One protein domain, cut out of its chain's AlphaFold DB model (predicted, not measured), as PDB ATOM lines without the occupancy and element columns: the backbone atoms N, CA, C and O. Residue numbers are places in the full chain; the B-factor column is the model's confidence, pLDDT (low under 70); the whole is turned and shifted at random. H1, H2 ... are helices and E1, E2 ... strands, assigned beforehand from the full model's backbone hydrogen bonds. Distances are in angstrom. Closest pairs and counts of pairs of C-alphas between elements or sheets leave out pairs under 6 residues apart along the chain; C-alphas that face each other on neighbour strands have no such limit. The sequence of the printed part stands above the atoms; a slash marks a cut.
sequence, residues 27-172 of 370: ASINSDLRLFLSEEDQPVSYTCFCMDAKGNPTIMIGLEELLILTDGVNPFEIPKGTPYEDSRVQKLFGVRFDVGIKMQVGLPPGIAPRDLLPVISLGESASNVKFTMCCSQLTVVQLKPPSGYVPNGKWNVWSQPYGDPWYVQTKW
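What this domain is: This is residues 27 to 172 of the 370 residues of an uncharacterized protein of Aspergillus sergii (UniProt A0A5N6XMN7). A long antiparallel sheet is folded into an open V by an 88-degree bend in its longest strand, E4: E1, E2, E3 and E5 join the later part of E4 in the larger arm, and E6 pairs with its first part in the smaller arm. H2 and H3 pack on the larger arm; H1 lies off the sheet. The 146 printed residues, under half of them in named elements, run H1 E1 E2 H2 H3 E3 E4 E5 E6, class mixed. The whole is loose, radius of gyration of the C-alphas 18.2 A, and elongated, 51 by 31 by 29 A.

How they stand to each other: In the branched, twisted sheet, E4, residues 130 to 144, bends at residue 136. Its antiparallel neighbour E6, residues 167 to 171, has N 168 and O 133 at 3.2 A, within hydrogen-bond range, as are the N and O pairs below. E3, residues 97 to 105, and E5, residues 154 to 159, lie on opposite sides of E4, with N 102 and O 139 at 2.8 A and N 142 and O 156 at 2.9 A; E3, E4 and E5 form a meander, each strand the antiparallel neighbour of the one before. E1, residues 44 to 50, is antiparallel to E3, N 47 and O 101 at 2.9 A, and forms a hairpin with E2, residues 59 to 61, N 50 and O 59 at 2.8 A. H2, residues 63 to 69, is on the sheet over E1, height 9.3 A; the closest C-alphas, of Tyr 46 and Leu 63, are 5.9 A apart. H3, residues 87 to 94, is on the sheet, height 7.3 A, over none of its strands, but only just, with 2 C-alphas falling on E3. H1, residues 27 to 36, is not on it. In H1, H2 and H3 every O i to N i+4 pair is within range.

Where its parts are: H1 begins with C-alpha 27 at (54.104, -9.589, 27.635). E4, 32.9 A long from first to last C-alpha, ends at (25.905, 15.327, 7.405); E3 measures 23.8 A and E1 20.0 A.

The domain as a whole: The printed part has no cut; its farthest C-alphas, of Glu 85 and Glu 124, are 54.5 A apart. The links H2 to H3 and E3 to E4 are long. Mean pLDDT of the printed part is 74.2, with 51 residues under 70, among them 27 to 43, 116 to 135 and 167 to 172.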
ATOM      1  N   ALA A  27      54.443  -8.528  28.581       45.84
ATOM      2  CA  ALA A  27      54.104  -9.589  27.635       45.84
ATOM      3  C   ALA A  27      52.987 -10.527  28.140       45.84
ATOM      4  O   ALA A  27      52.073 -10.750  27.354       45.84
ATOM      5  N   SER A  28      52.969 -10.969  29.407       47.78
ATOM      6  CA  SER A  28      51.856 -11.724  30.020       47.78
ATOM      7  C   SER A  28      50.609 -10.869  30.044       47.78
ATOM      8  O   SER A  28      49.608 -11.269  29.476       47.78
ATOM      9  N   ILE A  29      50.696  -9.633  30.557       50.19
ATOM     10  CA  ILE A  29      49.557  -8.699  30.570       50.19
ATOM     11  C   ILE A  29      48.964  -8.559  29.160       50.19
ATOM     12  O   ILE A  29      47.754  -8.621  28.982       50.19
ATOM     13  N   ASN A  30      49.800  -8.415  28.127       52.22
ATOM     14  CA  ASN A  30      49.318  -8.374  26.748       52.22
ATOM     15  C   ASN A  30      48.831  -9.729  26.221       52.22
ATOM     16  O   ASN A  30      47.938  -9.734  25.381       52.22
ATOM     17  N   SER A  31      49.401 -10.850  26.656       52.59
ATOM     18  CA  SER A  31      48.989 -12.203  26.273       52.59
ATOM     19  C   SER A  31      47.620 -12.543  26.857       52.59
ATOM     20  O   SER A  31      46.722 -12.910  26.106       52.59
ATOM     21  N   ASP A  32      47.422 -12.305  28.151       53.94
ATOM     22  CA  ASP A  32      46.178 -12.544  28.884       53.94
ATOM     23  C   ASP A  32      45.072 -11.596  28.411       53.94
ATOM     24  O   ASP A  32      43.950 -12.026  28.150       53.94
ATOM     25  N   LEU A  33      45.391 -10.315  28.172       57.19
ATOM     26  CA  LEU A  33      44.448  -9.396  27.532       57.19
ATOM     27  C   LEU A  33      44.117  -9.832  26.100       57.19
ATOM     28  O   LEU A  33      42.971  -9.706  25.689       57.19
ATOM     29  N   ARG A  34      45.070 -10.367  25.325       60.41
ATOM     30  CA  ARG A  34      44.786 -10.910  23.982       60.41
ATOM     31  C   ARG A  34      43.968 -12.199  24.037       60.41
ATOM     32  O   ARG A  34      43.164 -12.401  23.134       60.41
ATOM     33  N   LEU A  35      44.133 -13.017  25.076       58.66
ATOM     34  CA  LEU A  35      43.319 -14.204  25.338       58.66
ATOM     35  C   LEU A  35      41.877 -13.796  25.668       58.66
ATOM     36  O   LEU A  35      40.963 -14.233  24.978       58.66
ATOM     37  N   PHE A  36      41.677 -12.856  26.596       60.59
ATOM     38  CA  PHE A  36      40.366 -12.263  26.891       60.59
ATOM     39  C   PHE A  36      39.713 -11.625  25.648       60.59
ATOM     40  O   PHE A  36      38.535 -11.832  25.371       60.59
ATOM     41  N   LEU A  37      40.488 -10.902  24.830       61.12
ATOM     42  CA  LEU A  37      40.031 -10.333  23.551       61.12
ATOM     43  C   LEU A  37      39.784 -11.386  22.449       61.12
ATOM     44  O   LEU A  37      39.290 -11.018  21.379       61.12
ATOM     45  N   SER A  38      40.160 -12.650  22.674       62.41
ATOM     46  CA  SER A  38      39.907 -13.784  21.773       62.41
ATOM     47  C   SER A  38      38.686 -14.620  22.165       62.41
ATOM     48  O   SER A  38      38.227 -15.415  21.350       62.41
ATOM     49  N   GLU A  39      38.146 -14.430  23.373       62.56
ATOM     50  CA  GLU A  39      36.874 -15.030  23.785       62.56
ATOM     51  C   GLU A  39      35.739 -14.451  22.920       62.56
ATOM     52  O   GLU A  39      35.608 -13.234  22.780       62.56
ATOM     53  N   GLU A  40      34.938 -15.319  22.293       51.06
ATOM     54  CA  GLU A  40      34.073 -14.932  21.162       51.06
ATOM     55  C   GLU A  40      32.883 -14.020  21.548       51.06
ATOM     56  O   GLU A  40      32.347 -13.314  20.690       51.06
ATOM     57  N   ASP A  41      32.514 -13.967  22.834       59.47
ATOM     58  CA  ASP A  41      31.280 -13.346  23.347       59.47
ATOM     59  C   ASP A  41      31.450 -11.921  23.926       59.47
ATOM     60  O   ASP A  41      30.668 -11.471  24.769       59.47
ATOM     61  N   GLN A  42      32.450 -11.154  23.476       61.47
ATOM     62  CA  GLN A  42      32.587  -9.746  23.885       61.47
ATOM     63  C   GLN A  42      31.367  -8.912  23.426       61.47
ATOM     64  O   GLN A  42      31.001  -8.968  22.246       61.47
ATOM     65  N   PRO A  43      30.732  -8.100  24.294       69.38
ATOM     66  CA  PRO A  43      29.495  -7.402  23.956       69.38
ATOM     67  C   PRO A  43      29.697  -6.321  22.884       69.38
ATOM     68  O   PRO A  43      30.688  -5.588  22.871       69.38
ATOM     69  N   VAL A  44      28.711  -6.184  21.992       72.50
ATOM     70  CA  VAL A  44      28.678  -5.103  20.996       72.50
ATOM     71  C   VAL A  44      28.094  -3.847  21.640       72.50
ATOM     72  O   VAL A  44      26.920  -3.815  22.004       72.50
ATOM     73  N   SER A  45      28.905  -2.797  21.739       69.06
ATOM     74  CA  SER A  45      28.491  -1.483  22.223       69.06
ATOM     75  C   SER A  45      28.031  -0.588  21.072       69.06
ATOM     76  O   SER A  45      28.625  -0.571  19.987       69.06
ATOM     77  N   TYR A  46      26.974   0.180  21.328       77.06
ATOM     78  CA  TYR A  46      26.413   1.157  20.404       77.06
ATOM     79  C   TYR A  46      26.274   2.506  21.107       77.06
ATOM     80  O   TYR A  46      25.586   2.619  22.121       77.06
ATOM     81  N   THR A  47      26.880   3.544  20.540       73.94
ATOM     82  CA  THR A  47      26.813   4.914  21.058       73.94
ATOM     83  C   THR A  47      26.355   5.843  19.948       73.94
ATOM     84  O   THR A  47      26.988   5.910  18.894       73.94
ATOM     85  N   CYS A  48      25.258   6.561  20.170       72.38
ATOM     86  CA  CYS A  48      24.721   7.526  19.220       72.38
ATOM     87  C   CYS A  48      24.825   8.940  19.799       72.38
ATOM     88  O   CYS A  48      24.579   9.153  20.983       72.38
ATOM     89  N   PHE A  49      25.197   9.899  18.958       75.19
ATOM     90  CA  PHE A  49      25.363  11.303  19.304       75.19
ATOM     91  C   PHE A  49      24.348  12.139  18.533       75.19
ATOM     92  O   PHE A  49      24.348  12.158  17.298       75.19
ATOM     93  N   CYS A  50      23.509  12.854  19.274       75.06
ATOM     94  CA  CYS A  50      22.556  13.821  18.755       75.06
ATOM     95  C   CYS A  50      23.008  15.257  19.060       75.06
ATOM     96  O   CYS A  50      23.709  15.529  20.040       75.06
ATOM     97  N   MET A  51      22.592  16.193  18.209       77.81
ATOM     98  CA  MET A  51      22.921  17.606  18.348       77.81
ATOM     99  C   MET A  51      22.091  18.283  19.444       77.81
ATOM    100  O   MET A  51      20.856  18.223  19.449       77.81
ATOM    101  N   ASP A  52      22.771  19.016  20.323       76.12
ATOM    102  CA  ASP A  52      22.150  19.899  21.305       76.12
ATOM    103  C   ASP A  52      21.429  21.102  20.662       76.12
ATOM    104  O   ASP A  52      21.357  21.278  19.443       76.12
ATOM    105  N   ALA A  53      20.862  21.977  21.497       79.44
ATOM    106  CA  ALA A  53      20.196  23.200  21.046       79.44
ATOM    107  C   ALA A  53      21.118  24.205  20.322       79.44
ATOM    108  O   ALA A  53      20.614  25.137  19.700       79.44
ATOM    109  N   LYS A  54      22.443  24.027  20.396       74.44
ATOM    110  CA  LYS A  54      23.464  24.858  19.743       74.44
ATOM    111  C   LYS A  54      24.057  24.185  18.494       74.44
ATOM    112  O   LYS A  54      24.883  24.806  17.831       74.44
ATOM    113  N   GLY A  55      23.642  22.958  18.165       70.25
ATOM    114  CA  GLY A  55      24.135  22.199  17.014       70.25
ATOM    115  C   GLY A  55      25.393  21.362  17.280       70.25
ATOM    116  O   GLY A  55      25.994  20.888  16.322       70.25
ATOM    117  N   ASN A  56      25.814  21.174  18.538       72.00
ATOM    118  CA  ASN A  56      26.982  20.342  18.861       72.00
ATOM    119  C   ASN A  56      26.544  18.906  19.192       72.00
ATOM    120  O   ASN A  56      25.580  18.753  19.943       72.00
ATOM    121  N   PRO A  57      27.245  17.859  18.718       70.25
ATOM    122  CA  PRO A  57      26.914  16.456  18.987       70.25
ATOM    123  C   PRO A  57      27.324  16.034  20.412       70.25
ATOM    124  O   PRO A  57      28.265  15.269  20.614       70.25
ATOM    125  N   THR A  58      26.650  16.594  21.417       65.62
ATOM    126  CA  THR A  58      26.955  16.426  22.850       65.62
ATOM    127  C   THR A  58      25.943  15.550  23.588       65.62
ATOM    128  O   THR A  58      26.228  15.107  24.698       65.62
ATOM    129  N   ILE A  59      24.777  15.273  22.989       65.12
ATOM    130  CA  ILE A  59      23.748  14.413  23.581       65.12
ATOM    131  C   ILE A  59      24.063  12.967  23.200       65.12
ATOM    132  O   ILE A  59      23.896  12.583  22.046       65.12
ATOM    133  N   MET A  60      24.525  12.173  24.162       68.81
ATOM    134  CA  MET A  60      24.789  10.746  23.979       68.81
ATOM    135  C   MET A  60      23.539   9.930  24.330       68.81
ATOM    136  O   MET A  60      23.010  10.088  25.426       68.81
ATOM    137  N   ILE A  61      23.102   9.050  23.425       73.75
ATOM    138  CA  ILE A  61      21.987   8.110  23.629       73.75
ATOM    139  C   ILE A  61      22.357   6.692  23.173       73.75
ATOM    140  O   ILE A  61      23.233   6.492  22.322       73.75
ATOM    141  N   GLY A  62      21.675   5.697  23.744       76.12
ATOM    142  CA  GLY A  62      21.801   4.294  23.342       76.12
ATOM    143  C   GLY A  62      21.061   3.984  22.036       76.12
ATOM    144  O   GLY A  62      20.190   4.739  21.599       76.12
ATOM    145  N   LEU A  63      21.374   2.841  21.413       79.69
ATOM    146  CA  LEU A  63      20.673   2.400  20.199       79.69
ATOM    147  C   LEU A  63      19.180   2.138  20.458       79.69
ATOM    148  O   LEU A  63      18.357   2.538  19.643       79.69
ATOM    149  N   GLU A  64      18.817   1.516  21.581       82.56
ATOM    150  CA  GLU A  64      17.414   1.221  21.919       82.56
ATOM    151  C   GLU A  64      16.559   2.493  22.019       82.56
ATOM    152  O   GLU A  64      15.473   2.566  21.447       82.56
ATOM    153  N   GLU A  65      17.085   3.533  22.670       84.56
ATOM    154  CA  GLU A  65      16.436   4.842  22.762       84.56
ATOM    155  C   GLU A  65      16.296   5.497  21.379       84.56
ATOM    156  O   GLU A  65      15.216   5.968  21.020       84.56
ATOM    157  N   LEU A  66      17.349   5.456  20.553       82.94
ATOM    158  CA  LEU A  66      17.290   5.961  19.181       82.94
ATOM    159  C   LEU A  66      16.247   5.211  18.332       82.94
ATOM    160  O   LEU A  66      15.535   5.841  17.549       82.94
ATOM    161  N   LEU A  67      16.116   3.889  18.489       91.00
ATOM    162  CA  LEU A  67      15.105   3.085  17.792       91.00
ATOM    163  C   LEU A  67      13.680   3.486  18.196       91.00
ATOM    164  O   LEU A  67      12.813   3.574  17.327       91.00
ATOM    165  N   ILE A  68      13.439   3.788  19.476       93.00
ATOM    166  CA  ILE A  68      12.144   4.303  19.952       93.00
ATOM    167  C   ILE A  68      11.860   5.681  19.336       93.00
ATOM    168  O   ILE A  68      10.790   5.896  18.770       93.00
ATOM    169  N   LEU A  69      12.828   6.602  19.391       90.50
ATOM    170  CA  LEU A  69      12.676   7.972  18.885       90.50
ATOM    171  C   LEU A  69      12.500   8.046  17.358       90.50
ATOM    172  O   LEU A  69      11.905   8.997  16.853       90.50
ATOM    173  N   THR A  70      13.011   7.061  16.617       93.00
ATOM    174  CA  THR A  70      12.979   7.028  15.144       93.00
ATOM    175  C   THR A  70      11.941   6.072  14.558       93.00
ATOM    176  O   THR A  70      11.873   5.933  13.333       93.00
ATOM    177  N   ASP A  71      11.111   5.425  15.385       93.12
ATOM    178  CA  ASP A  71      10.152   4.407  14.936       93.12
ATOM    179  C   ASP A  71      10.880   3.298  14.135       93.12
ATOM    180  O   ASP A  71      10.692   3.114  12.930       93.12
ATOM    181  N   GLY A  72      11.817   2.633  14.826       93.38
ATOM    182  CA  GLY A  72      12.509   1.414  14.396       93.38
ATOM    183  C   GLY A  72      13.708   1.582  13.453       93.38
ATOM    184  O   GLY A  72      14.161   0.585  12.893       93.38
ATOM    185  N   VAL A  73      14.240   2.790  13.232       96.38
ATOM    186  CA  VAL A  73      15.331   2.994  12.257       96.38
ATOM    187  C   VAL A  73      16.706   2.759  12.879       96.38
ATOM    188  O   VAL A  73      17.252   3.620  13.565       96.38
ATOM    189  N   ASN A  74      17.315   1.613  12.567       93.81
ATOM    190  CA  ASN A  74      18.707   1.339  12.916       93.81
ATOM    191  C   ASN A  74      19.665   2.108  11.975       93.81
ATOM    192  O   ASN A  74      19.708   1.803  10.779       93.81
ATOM    193  N   PRO A  75      20.478   3.068  12.464       91.00
ATOM    194  CA  PRO A  75      21.406   3.807  11.610       91.00
ATOM    195  C   PRO A  75      22.532   2.916  11.053       91.00
ATOM    196  O   PRO A  75      23.031   3.170   9.959       91.00
ATOM    197  N   PHE A  76      22.912   1.837  11.745       91.69
ATOM    198  CA  PHE A  76      24.004   0.951  11.317       91.69
ATOM    199  C   PHE A  76      23.631   0.025  10.147       91.69
ATOM    200  O   PHE A  76      24.508  -0.614   9.571       91.69
ATOM    201  N   GLU A  77      22.351  -0.015   9.766       95.50
ATOM    202  CA  GLU A  77      21.834  -0.767   8.614       95.50
ATOM    203  C   GLU A  77      21.626   0.116   7.366       95.50
ATOM    204  O   GLU A  77      21.266  -0.382   6.297       95.50
ATOM    205  N   ILE A  78      21.852   1.433   7.464       94.31
ATOM    206  CA  ILE A  78      21.690   2.363   6.338       94.31
ATOM    207  C   ILE A  78      22.959   2.350   5.460       94.31
ATOM    208  O   ILE A  78      24.041   2.698   5.947       94.31
ATOM    209  N   PRO A  79      22.861   1.995   4.160       95.56
ATOM    210  CA  PRO A  79      24.017   1.931   3.270       95.56
ATOM    211  C   PRO A  79      24.752   3.266   3.097       95.56
ATOM    212  O   PRO A  79      24.168   4.348   3.080       95.56
ATOM    213  N   LYS A  80      26.068   3.190   2.881       91.94
ATOM    214  CA  LYS A  80      26.901   4.358   2.565       91.94
ATOM    215  C   LYS A  80      26.370   5.111   1.345       91.94
ATOM    216  O   LYS A  80      26.150   4.515   0.296       91.94
ATOM    217  N   GLY A  81      26.256   6.433   1.459       90.38
ATOM    218  CA  GLY A  81      25.803   7.289   0.365       90.38
ATOM    219  C   GLY A  81      24.291   7.292   0.143       90.38
ATOM    220  O   GLY A  81      23.856   7.852  -0.861       90.38
ATOM    221  N   THR A  82      23.490   6.718   1.053       93.81
ATOM    222  CA  THR A  82      22.033   6.915   1.055       93.81
ATOM    223  C   THR A  82      21.699   8.420   0.989       93.81
ATOM    224  O   THR A  82      22.302   9.198   1.740       93.81
ATOM    225  N   PRO A  83      20.789   8.850   0.088       92.50
ATOM    226  CA  PRO A  83      20.400  10.254  -0.049       92.50
ATOM    227  C   PRO A  83      19.807  10.830   1.236       92.50
ATOM    228  O   PRO A  83      19.230  10.102   2.045       92.50
ATOM    229  N   TYR A  84      19.899  12.149   1.403       92.12
ATOM    230  CA  TYR A  84      19.299  12.831   2.549       92.12
ATOM    231  C   TYR A  84      17.775  12.643   2.589       92.12
ATOM    232  O   TYR A  84      17.196  12.508   3.661       92.12
ATOM    233  N   GLU A  85      17.142  12.571   1.420       93.19
ATOM    234  CA  GLU A  85      15.700  12.437   1.206       93.19
ATOM    235  C   GLU A  85      15.140  11.043   1.561       93.19
ATOM    236  O   GLU A  85      13.923  10.859   1.562       93.19
ATOM    237  N   ASP A  86      15.993  10.056   1.867       95.25
ATOM    238  CA  ASP A  86      15.558   8.742   2.355       95.25
ATOM    239  C   ASP A  86      14.796   8.901   3.680       95.25
ATOM    240  O   ASP A  86      15.251   9.578   4.606       95.25
ATOM    241  N   SER A  87      13.629   8.261   3.799       95.56
ATOM    242  CA  SER A  87      12.753   8.405   4.967       95.56
ATOM    243  C   SER A  87      13.422   7.996   6.285       95.56
ATOM    244  O   SER A  87      13.098   8.554   7.334       95.56
ATOM    245  N   ARG A  88      14.395   7.078   6.245       96.00
ATOM    246  CA  ARG A  88      15.204   6.674   7.404       96.00
ATOM    247  C   ARG A  88      16.164   7.785   7.822       96.00
ATOM    248  O   ARG A  88      16.271   8.095   9.005       96.00
ATOM    249  N   VAL A  89      16.811   8.425   6.846       95.19
ATOM    250  CA  VAL A  89      17.721   9.554   7.078       95.19
ATOM    251  C   VAL A  89      16.948  10.783   7.568       95.19
ATOM    252  O   VAL A  89      17.401  11.445   8.498       95.19
ATOM    253  N   GLN A  90      15.746  11.036   7.042       95.88
ATOM    254  CA  GLN A  90      14.852  12.089   7.545       95.88
ATOM    255  C   GLN A  90      14.375  11.835   8.984       95.88
ATOM    256  O   GLN A  90      14.366  12.765   9.789       95.88
ATOM    257  N   LYS A  91      14.028  10.591   9.345       95.69
ATOM    258  CA  LYS A  91      13.692  10.220  10.734       95.69
ATOM    259  C   LYS A  91      14.864  10.478  11.690       95.69
ATOM    260  O   LYS A  91      14.673  11.104  12.730       95.69
ATOM    261  N   LEU A  92      16.078  10.076  11.306       93.50
ATOM    262  CA  LEU A  92      17.306  10.336  12.069       93.50
ATOM    263  C   LEU A  92      17.616  11.841  12.183       93.50
ATOM    264  O   LEU A  92      17.953  12.324  13.263       93.50
ATOM    265  N   PHE A  93      17.420  12.609  11.108       93.50
ATOM    266  CA  PHE A  93      17.544  14.067  11.143       93.50
ATOM    267  C   PHE A  93      16.536  14.717  12.105       93.50
ATOM    268  O   PHE A  93      16.898  15.618  12.862       93.50
ATOM    269  N   GLY A  94      15.288  14.237  12.123       92.44
ATOM    270  CA  GLY A  94      14.226  14.738  13.002       92.44
ATOM    271  C   GLY A  94      14.553  14.615  14.494       92.44
ATOM    272  O   GLY A  94      14.227  15.514  15.268       92.44
ATOM    273  N   VAL A  95      15.273  13.558  14.886       91.88
ATOM    274  CA  VAL A  95      15.776  13.346  16.261       91.88
ATOM    275  C   VAL A  95      17.163  13.964  16.502       91.88
ATOM    276  O   VAL A  95      17.768  13.750  17.550       91.88
ATOM    277  N   ARG A  96      17.659  14.761  15.544       89.50
ATOM    278  CA  ARG A  96      18.961  15.453  15.552       89.50
ATOM    279  C   ARG A  96      20.187  14.541  15.609       89.50
ATOM    280  O   ARG A  96      21.230  14.972  16.093       89.50
ATOM    281  N   PHE A  97      20.088  13.313  15.114       87.94
ATOM    282  CA  PHE A  97      21.227  12.401  15.021       87.94
ATOM    283  C   PHE A  97      22.352  12.989  14.147       87.94
ATOM    284  O   PHE A  97      22.089  13.461  13.041       87.94
ATOM    285  N   ASP A  98      23.599  12.923  14.624       82.12
ATOM    286  CA  ASP A  98      24.803  13.344  13.891       82.12
ATOM    287  C   ASP A  98      25.735  12.154  13.618       82.12
ATOM    288  O   ASP A  98      26.061  11.875  12.465       82.12
ATOM    289  N   VAL A  99      26.133  11.408  14.658       83.00
ATOM    290  CA  VAL A  99      27.110  10.306  14.560       83.00
ATOM    291  C   VAL A  99      26.647   9.086  15.351       83.00
ATOM    292  O   VAL A  99      26.181   9.207  16.478       83.00
ATOM    293  N   GLY A 100      26.842   7.893  14.795       74.12
ATOM    294  CA  GLY A 100      26.685   6.619  15.494       74.12
ATOM    295  C   GLY A 100      27.976   5.812  15.439       74.12
ATOM    296  O   GLY A 100      28.616   5.728  14.392       74.12
ATOM    297  N   ILE A 101      28.350   5.193  16.553       79.25
ATOM    298  CA  ILE A 101      29.499   4.296  16.674       79.25
ATOM    299  C   ILE A 101      28.994   2.933  17.150       79.25
ATOM    300  O   ILE A 101      28.408   2.827  18.223       79.25
ATOM    301  N   LYS A 102      29.238   1.894  16.350       79.38
ATOM    302  CA  LYS A 102      29.106   0.484  16.723       79.38
ATOM    303  C   LYS A 102      30.513  -0.059  16.916       79.38
ATOM    304  O   LYS A 102      31.286  -0.055  15.957       79.38
ATOM    305  N   MET A 103      30.835  -0.558  18.102       73.81
ATOM    306  CA  MET A 103      32.105  -1.237  18.356       73.81
ATOM    307  C   MET A 103      31.882  -2.576  19.051       73.81
ATOM    308  O   MET A 103      30.995  -2.712  19.886       73.81
ATOM    309  N   GLN A 104      32.729  -3.547  18.746       74.69
ATOM    310  CA  GLN A 104      32.931  -4.727  19.572       74.69
ATOM    311  C   GLN A 104      34.419  -4.777  19.898       74.69
ATOM    312  O   GLN A 104      35.269  -4.709  19.006       74.69
ATOM    313  N   VAL A 105      34.724  -4.823  21.189       67.25
ATOM    314  CA  VAL A 105      36.089  -4.986  21.685       67.25
ATOM    315  C   VAL A 105      36.532  -6.418  21.380       67.25
ATOM    316  O   VAL A 105      35.738  -7.345  21.498       67.25
ATOM    317  N   GLY A 106      37.770  -6.603  20.923       67.62
ATOM    318  CA  GLY A 106      38.278  -7.930  20.565       67.62
ATOM    319  C   GLY A 106      39.484  -7.884  19.633       67.62
ATOM    320  O   GLY A 106      39.957  -6.810  19.245       67.62
ATOM    321  N   LEU A 107      39.983  -9.061  19.257       74.62
ATOM    322  CA  LEU A 107      41.050  -9.178  18.266       74.62
ATOM    323  C   LEU A 107      40.533  -8.819  16.858       74.62
ATOM    324  O   LEU A 107      39.508  -9.350  16.424       74.62
ATOM    325  N   PRO A 108      41.224  -7.939  16.113       77.62
ATOM    326  CA  PRO A 108      40.804  -7.548  14.778       77.62
ATOM    327  C   PRO A 108      41.060  -8.663  13.749       77.62
ATOM    328  O   PRO A 108      42.095  -9.335  13.796       77.62
ATOM    329  N   PRO A 109      40.169  -8.836  12.760       79.75
ATOM    330  CA  PRO A 109      40.306  -9.884  11.761       79.75
ATOM    331  C   PRO A 109      41.441  -9.581  10.772       79.75
ATOM    332  O   PRO A 109      41.591  -8.458  10.287       79.75
ATOM    333  N   GLY A 110      42.211 -10.613  10.422       79.06
ATOM    334  CA  GLY A 110      43.230 -10.549   9.369       79.06
ATOM    335  C   GLY A 110      44.641 -10.158   9.807       79.06
ATOM    336  O   GLY A 110      45.523 -10.105   8.955       79.06
ATOM    337  N   ILE A 111      44.886  -9.938  11.103       75.12
ATOM    338  CA  ILE A 111      46.240  -9.811  11.666       75.12
ATOM    339  C   ILE A 111      46.441 -10.879  12.746       75.12
ATOM    340  O   ILE A 111      45.555 -11.121  13.562       75.12
ATOM    341  N   ALA A 112      47.607 -11.531  12.763       73.88
ATOM    342  CA  ALA A 112      47.939 -12.485  13.818       73.88
ATOM    343  C   ALA A 112      48.206 -11.748  15.148       73.88
ATOM    344  O   ALA A 112      48.860 -10.705  15.130       73.88
ATOM    345  N   PRO A 113      47.799 -12.276  16.320       65.12
ATOM    346  CA  PRO A 113      47.836 -11.522  17.580       65.12
ATOM    347  C   PRO A 113      49.208 -10.942  17.943       65.12
ATOM    348  O   PRO A 113      49.288  -9.852  18.500       65.12
ATOM    349  N   ARG A 114      50.296 -11.640  17.591       67.38
ATOM    350  CA  ARG A 114      51.686 -11.196  17.804       67.38
ATOM    351  C   ARG A 114      52.060  -9.921  17.031       67.38
ATOM    352  O   ARG A 114      52.898  -9.168  17.509       67.38
ATOM    353  N   ASP A 115      51.444  -9.710  15.868       72.62
ATOM    354  CA  ASP A 115      51.744  -8.631  14.921       72.62
ATOM    355  C   ASP A 115      50.880  -7.376  15.204       72.62
ATOM    356  O   ASP A 115      51.055  -6.327  14.585       72.62
ATOM    357  N   LEU A 116      49.965  -7.466  16.179       68.88
ATOM    358  CA  LEU A 116      49.222  -6.332  16.725       68.88
ATOM    359  C   LEU A 116      50.094  -5.479  17.645       68.88
ATOM    360  O   LEU A 116      51.001  -5.970  18.325       68.88
ATOM    361  N   LEU A 117      49.719  -4.205  17.772       65.12
ATOM    362  CA  LEU A 117      50.245  -3.348  18.829       65.12
ATOM    363  C   LEU A 117      49.955  -3.943  20.223       65.12
ATOM    364  O   LEU A 117      48.937  -4.622  20.413       65.12
ATOM    365  N   PRO A 118      50.827  -3.709  21.218       59.84
ATOM    366  CA  PRO A 118      50.528  -4.053  22.601       59.84
ATOM    367  C   PRO A 118      49.326  -3.236  23.105       59.84
ATOM    368  O   PRO A 118      49.309  -2.005  23.011       59.84
ATOM    369  N   VAL A 119      48.343  -3.948  23.660       57.78
ATOM    370  CA  VAL A 119      47.164  -3.432  24.370       57.78
ATOM    371  C   VAL A 119      47.582  -2.524  25.527       57.78
ATOM    372  O   VAL A 119      46.986  -1.468  25.718       57.78
ATOM    373  N   ILE A 120      48.648  -2.886  26.247       56.03
ATOM    374  CA  ILE A 120      49.274  -2.050  27.279       56.03
ATOM    375  C   ILE A 120      50.759  -1.873  26.967       56.03
ATOM    376  O   ILE A 120      51.486  -2.852  26.804       56.03
ATOM    377  N   SER A 121      51.219  -0.623  26.911       55.56
ATOM    378  CA  SER A 121      52.646  -0.276  26.938       55.56
ATOM    379  C   SER A 121      52.966   0.443  28.245       55.56
ATOM    380  O   SER A 121      52.428   1.522  28.504       55.56
ATOM    381  N   LEU A 122      53.839  -0.151  29.051       53.47
ATOM    382  CA  LEU A 122      54.376   0.433  30.271       53.47
ATOM    383  C   LEU A 122      55.543   1.358  29.894       53.47
ATOM    384  O   LEU A 122      56.449   0.959  29.164       53.47
ATOM    385  N   GLY A 123      55.493   2.608  30.351       51.25
ATOM    386  CA  GLY A 123      56.601   3.553  30.211       51.25
ATOM    387  C   GLY A 123      57.615   3.431  31.352       51.25
ATOM    388  O   GLY A 123      57.449   2.631  32.267       51.25
ATOM    389  N   GLU A 124      58.623   4.303  31.350       45.03
ATOM    390  CA  GLU A 124      59.638   4.408  32.420       45.03
ATOM    391  C   GLU A 124      59.060   4.847  33.786       45.03
ATOM    392  O   GLU A 124      59.764   4.868  34.791       45.03
ATOM    393  N   SER A 125      57.772   5.205  33.838       39.09
ATOM    394  CA  SER A 125      57.042   5.566  35.053       39.09
ATOM    395  C   SER A 125      55.560   5.191  34.943       39.09
ATOM    396  O   SER A 125      54.986   5.190  33.851       39.09
ATOM    397  N   ALA A 126      54.899   4.975  36.087       42.06
ATOM    398  CA  ALA A 126      53.455   4.705  36.159       42.06
ATOM    399  C   ALA A 126      52.582   5.831  35.556       42.06
ATOM    400  O   ALA A 126      51.463   5.598  35.113       42.06
ATOM    401  N   SER A 127      53.111   7.054  35.470       40.12
ATOM    402  CA  SER A 127      52.470   8.193  34.801       40.12
ATOM    403  C   SER A 127      52.517   8.148  33.265       40.12
ATOM    404  O   SER A 127      51.896   8.993  32.626       40.12
ATOM    405  N   ASN A 128      53.233   7.189  32.663       48.28
ATOM    406  CA  ASN A 128      53.459   7.077  31.218       48.28
ATOM    407  C   ASN A 128      52.924   5.761  30.614       48.28
ATOM    408  O   ASN A 128      53.469   5.264  29.628       48.28
ATOM    409  N   VAL A 129      51.848   5.198  31.171       49.12
ATOM    410  CA  VAL A 129      51.172   4.031  30.581       49.12
ATOM    411  C   VAL A 129      50.336   4.451  29.365       49.12
ATOM    412  O   VAL A 129      49.610   5.452  29.385       49.12
ATOM    413  N   LYS A 130      50.440   3.671  28.284       52.38
ATOM    414  CA  LYS A 130      49.642   3.823  27.062       52.38
ATOM    415  C   LYS A 130      48.740   2.608  26.880       52.38
ATOM    416  O   LYS A 130      49.234   1.481  26.822       52.38
ATOM    417  N   PHE A 131      47.449   2.862  26.701       52.72
ATOM    418  CA  PHE A 131      46.457   1.842  26.385       52.72
ATOM    419  C   PHE A 131      46.117   1.900  24.893       52.72
ATOM    420  O   PHE A 131      45.854   2.973  24.344       52.72
ATOM    421  N   THR A 132      46.127   0.743  24.239       56.22
ATOM    422  CA  THR A 132      45.765   0.552  22.831       56.22
ATOM    423  C   THR A 132      44.578  -0.401  22.766       56.22
ATOM    424  O   THR A 132      44.742  -1.620  22.755       56.22
ATOM    425  N   MET A 133      43.366   0.142  22.721       58.97
ATOM    426  CA  MET A 133      42.170  -0.674  22.544       58.97
ATOM    427  C   MET A 133      42.098  -1.177  21.098       58.97
ATOM    428  O   MET A 133      42.279  -0.410  20.147       58.97
ATOM    429  N   CYS A 134      41.839  -2.476  20.962       63.91
ATOM    430  CA  CYS A 134      41.618  -3.166  19.696       63.91
ATOM    431  C   CYS A 134      40.134  -3.533  19.568       63.91
ATOM    432  O   CYS A 134      39.494  -3.905  20.557       63.91
ATOM    433  N   CYS A 135      39.598  -3.445  18.352       62.81
ATOM    434  CA  CYS A 135      38.220  -3.821  18.052       62.81
ATOM    435  C   CYS A 135      38.190  -4.989  17.059       62.81
ATOM    436  O   CYS A 135      38.867  -4.948  16.030       62.81
ATOM    437  N   SER A 136      37.349  -5.991  17.322       74.19
ATOM    438  CA  SER A 136      37.032  -7.049  16.354       74.19
ATOM    439  C   SER A 136      36.151  -6.510  15.223       74.19
ATOM    440  O   SER A 136      36.353  -6.839  14.054       74.19
ATOM    441  N   GLN A 137      35.243  -5.585  15.547       75.25
ATOM    442  CA  GLN A 137      34.527  -4.747  14.585       75.25
ATOM    443  C   GLN A 137      34.384  -3.317  15.112       75.25
ATOM    444  O   GLN A 137      34.065  -3.092  16.277       75.25
ATOM    445  N   LEU A 138      34.557  -2.340  14.224       77.12
ATOM    446  CA  LEU A 138      34.258  -0.934  14.476       77.12
ATOM    447  C   LEU A 138      33.590  -0.360  13.226       77.12
ATOM    448  O   LEU A 138      34.101  -0.509  12.116       77.12
ATOM    449  N   THR A 139      32.420   0.252  13.389       81.44
ATOM    450  CA  THR A 139      31.687   0.953  12.329       81.44
ATOM    451  C   THR A 139      31.199   2.297  12.846       81.44
ATOM    452  O   THR A 139      30.487   2.371  13.844       81.44
ATOM    453  N   VAL A 140      31.567   3.356  12.136       82.75
ATOM    454  CA  VAL A 140      31.120   4.725  12.372       82.75
ATOM    455  C   VAL A 140      30.190   5.124  11.235       82.75
ATOM    456  O   VAL A 140      30.547   5.018  10.058       82.75
ATOM    457  N   VAL A 141      29.006   5.609  11.586       80.38
ATOM    458  CA  VAL A 141      28.042   6.202  10.658       80.38
ATOM    459  C   VAL A 141      27.857   7.678  10.998       80.38
ATOM    460  O   VAL A 141      27.933   8.058  12.165       80.38
ATOM    461  N   GLN A 142      27.641   8.525   9.995       89.19
ATOM    462  CA  GLN A 142      27.414   9.957  10.203       89.19
ATOM    463  C   GLN A 142      26.371  10.498   9.231       89.19
ATOM    464  O   GLN A 142      26.483  10.309   8.015       89.19
ATOM    465  N   LEU A 143      25.435  11.274   9.769       86.06
ATOM    466  CA  LEU A 143      24.551  12.144   9.014       86.06
ATOM    467  C   LEU A 143      25.169  13.536   8.903       86.06
ATOM    468  O   LEU A 143      25.214  14.285   9.869       86.06
ATOM    469  N   LYS A 144      25.581  13.929   7.697       88.00
ATOM    470  CA  LYS A 144      25.905  15.327   7.405       88.00
ATOM    471  C   LYS A 144      24.735  15.967   6.651       88.00
ATOM    472  O   LYS A 144      24.557  15.635   5.477       88.00
ATOM    473  N   PRO A 145      23.926  16.847   7.266       84.81
ATOM    474  CA  PRO A 145      22.773  17.440   6.592       84.81
ATOM    475  C   PRO A 145      23.184  18.407   5.462       84.81
ATOM    476  O   PRO A 145      24.340  18.856   5.411       84.81
ATOM    477  N   PRO A 146      22.249  18.748   4.552       87.69
ATOM    478  CA  PRO A 146      22.435  19.791   3.554       87.69
ATOM    479  C   PRO A 146      22.948  21.100   4.158       87.69
ATOM    480  O   PRO A 146      22.425  21.607   5.148       87.69
ATOM    481  N   SER A 147      23.996  21.653   3.559       83.88
ATOM    482  CA  SER A 147      24.629  22.907   3.983       83.88
ATOM    483  C   SER A 147      25.331  23.574   2.800       83.88
ATOM    484  O   SER A 147      25.542  22.941   1.766       83.88
ATOM    485  N   GLY A 148      25.756  24.835   2.945       78.56
ATOM    486  CA  GLY A 148      26.399  25.595   1.859       78.56
ATOM    487  C   GLY A 148      27.649  24.938   1.245       78.56
ATOM    488  O   GLY A 148      27.983  25.227   0.101       78.56
ATOM    489  N   TYR A 149      28.304  24.021   1.967       75.00
ATOM    490  CA  TYR A 149      29.456  23.242   1.486       75.00
ATOM    491  C   TYR A 149      29.129  21.768   1.173       75.00
ATOM    492  O   TYR A 149      29.995  21.029   0.705       75.00
ATOM    493  N   VAL A 150      27.901  21.313   1.447       79.00
ATOM    494  CA  VAL A 150      27.426  19.937   1.215       79.00
ATOM    495  C   VAL A 150      25.961  20.006   0.753       79.00
ATOM    496  O   VAL A 150      25.065  19.774   1.559       79.00
ATOM    497  N   PRO A 151      25.680  20.363  -0.514       82.06
ATOM    498  CA  PRO A 151      24.340  20.791  -0.935       82.06
ATOM    499  C   PRO A 151      23.252  19.712  -0.818       82.06
ATOM    500  O   PRO A 151      22.107  20.052  -0.551       82.06
ATOM    501  N   ASN A 152      23.607  18.430  -0.948       85.75
ATOM    502  CA  ASN A 152      22.651  17.310  -0.948       85.75
ATOM    503  C   ASN A 152      22.688  16.493   0.362       85.75
ATOM    504  O   ASN A 152      22.155  15.389   0.424       85.75
ATOM    505  N   GLY A 153      23.404  16.978   1.385       84.56
ATOM    506  CA  GLY A 153      23.784  16.168   2.544       84.56
ATOM    507  C   GLY A 153      24.661  14.958   2.173       84.56
ATOM    508  O   GLY A 153      25.049  14.781   1.016       84.56
ATOM    509  N   LYS A 154      25.032  14.144   3.171       88.44
ATOM    510  CA  LYS A 154      25.699  12.839   3.012       88.44
ATOM    511  C   LYS A 154      25.376  11.911   4.182       88.44
ATOM    512  O   LYS A 154      25.577  12.299   5.331       88.44
ATOM    513  N   TRP A 155      25.009  10.667   3.879       90.44
ATOM    514  CA  TRP A 155      25.127   9.554   4.820       90.44
ATOM    515  C   TRP A 155      26.492   8.872   4.652       90.44
ATOM    516  O   TRP A 155      26.759   8.216   3.639       90.44
ATOM    517  N   ASN A 156      27.387   9.054   5.620       83.44
ATOM    518  CA  ASN A 156      28.707   8.432   5.615       83.44
ATOM    519  C   ASN A 156      28.688   7.140   6.435       83.44
ATOM    520  O   ASN A 156      28.095   7.091   7.507       83.44
ATOM    521  N   VAL A 157      29.407   6.127   5.951       89.38
ATOM    522  CA  VAL A 157      29.722   4.904   6.696       89.38
ATOM    523  C   VAL A 157      31.207   4.609   6.516       89.38
ATOM    524  O   VAL A 157      31.736   4.660   5.392       89.38
ATOM    525  N   TRP A 158      31.870   4.306   7.624       86.19
ATOM    526  CA  TRP A 158      33.254   3.862   7.699       86.19
ATOM    527  C   TRP A 158      33.303   2.633   8.600       86.19
ATOM    528  O   TRP A 158      32.856   2.694   9.739       86.19
ATOM    529  N   SER A 159      33.863   1.537   8.103       83.56
ATOM    530  CA  SER A 159      34.056   0.305   8.870       83.56
ATOM    531  C   SER A 159      35.524  -0.089   8.831       83.56
ATOM    532  O   SER A 159      36.187   0.136   7.816       83.56
ATOM    533  N   GLN A 160      36.008  -0.670   9.926       77.31
ATOM    534  CA  GLN A 160      37.375  -1.166  10.043       77.31
ATOM    535  C   GLN A 160      37.678  -2.193   8.932       77.31
ATOM    536  O   GLN A 160      36.943  -3.177   8.807       77.31
ATOM    537  N   PRO A 161      38.728  -1.985   8.117       79.75
ATOM    538  CA  PRO A 161      39.117  -2.930   7.080       79.75
ATOM    539  C   PRO A 161      39.753  -4.208   7.652       79.75
ATOM    540  O   PRO A 161      40.358  -4.222   8.724       79.75
ATOM    541  N   TYR A 162      39.623  -5.305   6.905       83.62
ATOM    542  CA  TYR A 162      40.284  -6.574   7.216       83.62
ATOM    543  C   TYR A 162      41.802  -6.436   7.052       83.62
ATOM    544  O   TYR A 162      42.262  -5.961   6.013       83.62
ATOM    545  N   GLY A 163      42.577  -6.877   8.045       78.00
ATOM    546  CA  GLY A 163      44.040  -6.799   8.012       78.00
ATOM    547  C   GLY A 163      44.631  -5.397   8.220       78.00
ATOM    548  O   GLY A 163      45.845  -5.253   8.138       78.00
ATOM    549  N   ASP A 164      43.808  -4.381   8.500       79.12
ATOM    550  CA  ASP A 164      44.236  -3.003   8.791       79.12
ATOM    551  C   ASP A 164      43.361  -2.415   9.927       79.12
ATOM    552  O   ASP A 164      42.367  -1.722   9.691       79.12
ATOM    553  N   PRO A 165      43.646  -2.790  11.190       74.62
ATOM    554  CA  PRO A 165      42.816  -2.453  12.338       74.62
ATOM    555  C   PRO A 165      42.919  -0.986  12.729       74.62
ATOM    556  O   PRO A 165      43.982  -0.366  12.674       74.62
ATOM    557  N   TRP A 166      41.815  -0.449  13.243       70.94
ATOM    558  CA  TRP A 166      41.822   0.864  13.864       70.94
ATOM    559  C   TRP A 166      42.077   0.710  15.356       70.94
ATOM    560  O   TRP A 166      41.452  -0.099  16.038       70.94
ATOM    561  N   TYR A 167      43.013   1.505  15.857       62.66
ATOM    562  CA  TYR A 167      43.419   1.488  17.252       62.66
ATOM    563  C   TYR A 167      42.915   2.745  17.951       62.66
ATOM    564  O   TYR A 167      43.266   3.859  17.556       62.66
ATOM    565  N   VAL A 168      42.159   2.580  19.036       57.38
ATOM    566  CA  VAL A 168      41.856   3.695  19.939       57.38
ATOM    567  C   VAL A 168      42.966   3.747  20.981       57.38
ATOM    568  O   VAL A 168      43.091   2.858  21.823       57.38
ATOM    569  N   GLN A 169      43.814   4.769  20.890       51.09
ATOM    570  CA  GLN A 169      44.957   4.933  21.781       51.09
ATOM    571  C   GLN A 169      44.712   6.056  22.777       51.09
ATOM    572  O   GLN A 169      44.577   7.216  22.388       51.09
ATOM    573  N   THR A 170      44.717   5.715  24.062       45.88
ATOM    574  CA  THR A 170      44.745   6.704  25.139       45.88
ATOM    575  C   THR A 170      46.173   6.786  25.671       45.88
ATOM    576  O   THR A 170      46.843   5.775  25.908       45.88
ATOM    577  N   LYS A 171      46.674   8.012  25.825       40.66
ATOM    578  CA  LYS A 171      47.844   8.272  26.659       40.66
ATOM    579  C   LYS A 171      47.322   8.829  27.971       40.66
ATOM    580  O   LYS A 171      46.635   9.849  27.961       40.66
ATOM    581  N   TRP A 172      47.673   8.199  29.086       37.53
ATOM    582  CA  TRP A 172      47.473   8.830  30.379       37.53
ATOM    583  C   TRP A 172      48.414  10.037  30.482       37.53
ATOM    584  O   TRP A 172      49.631   9.891  30.401       37.53
TER     585      TRP A 172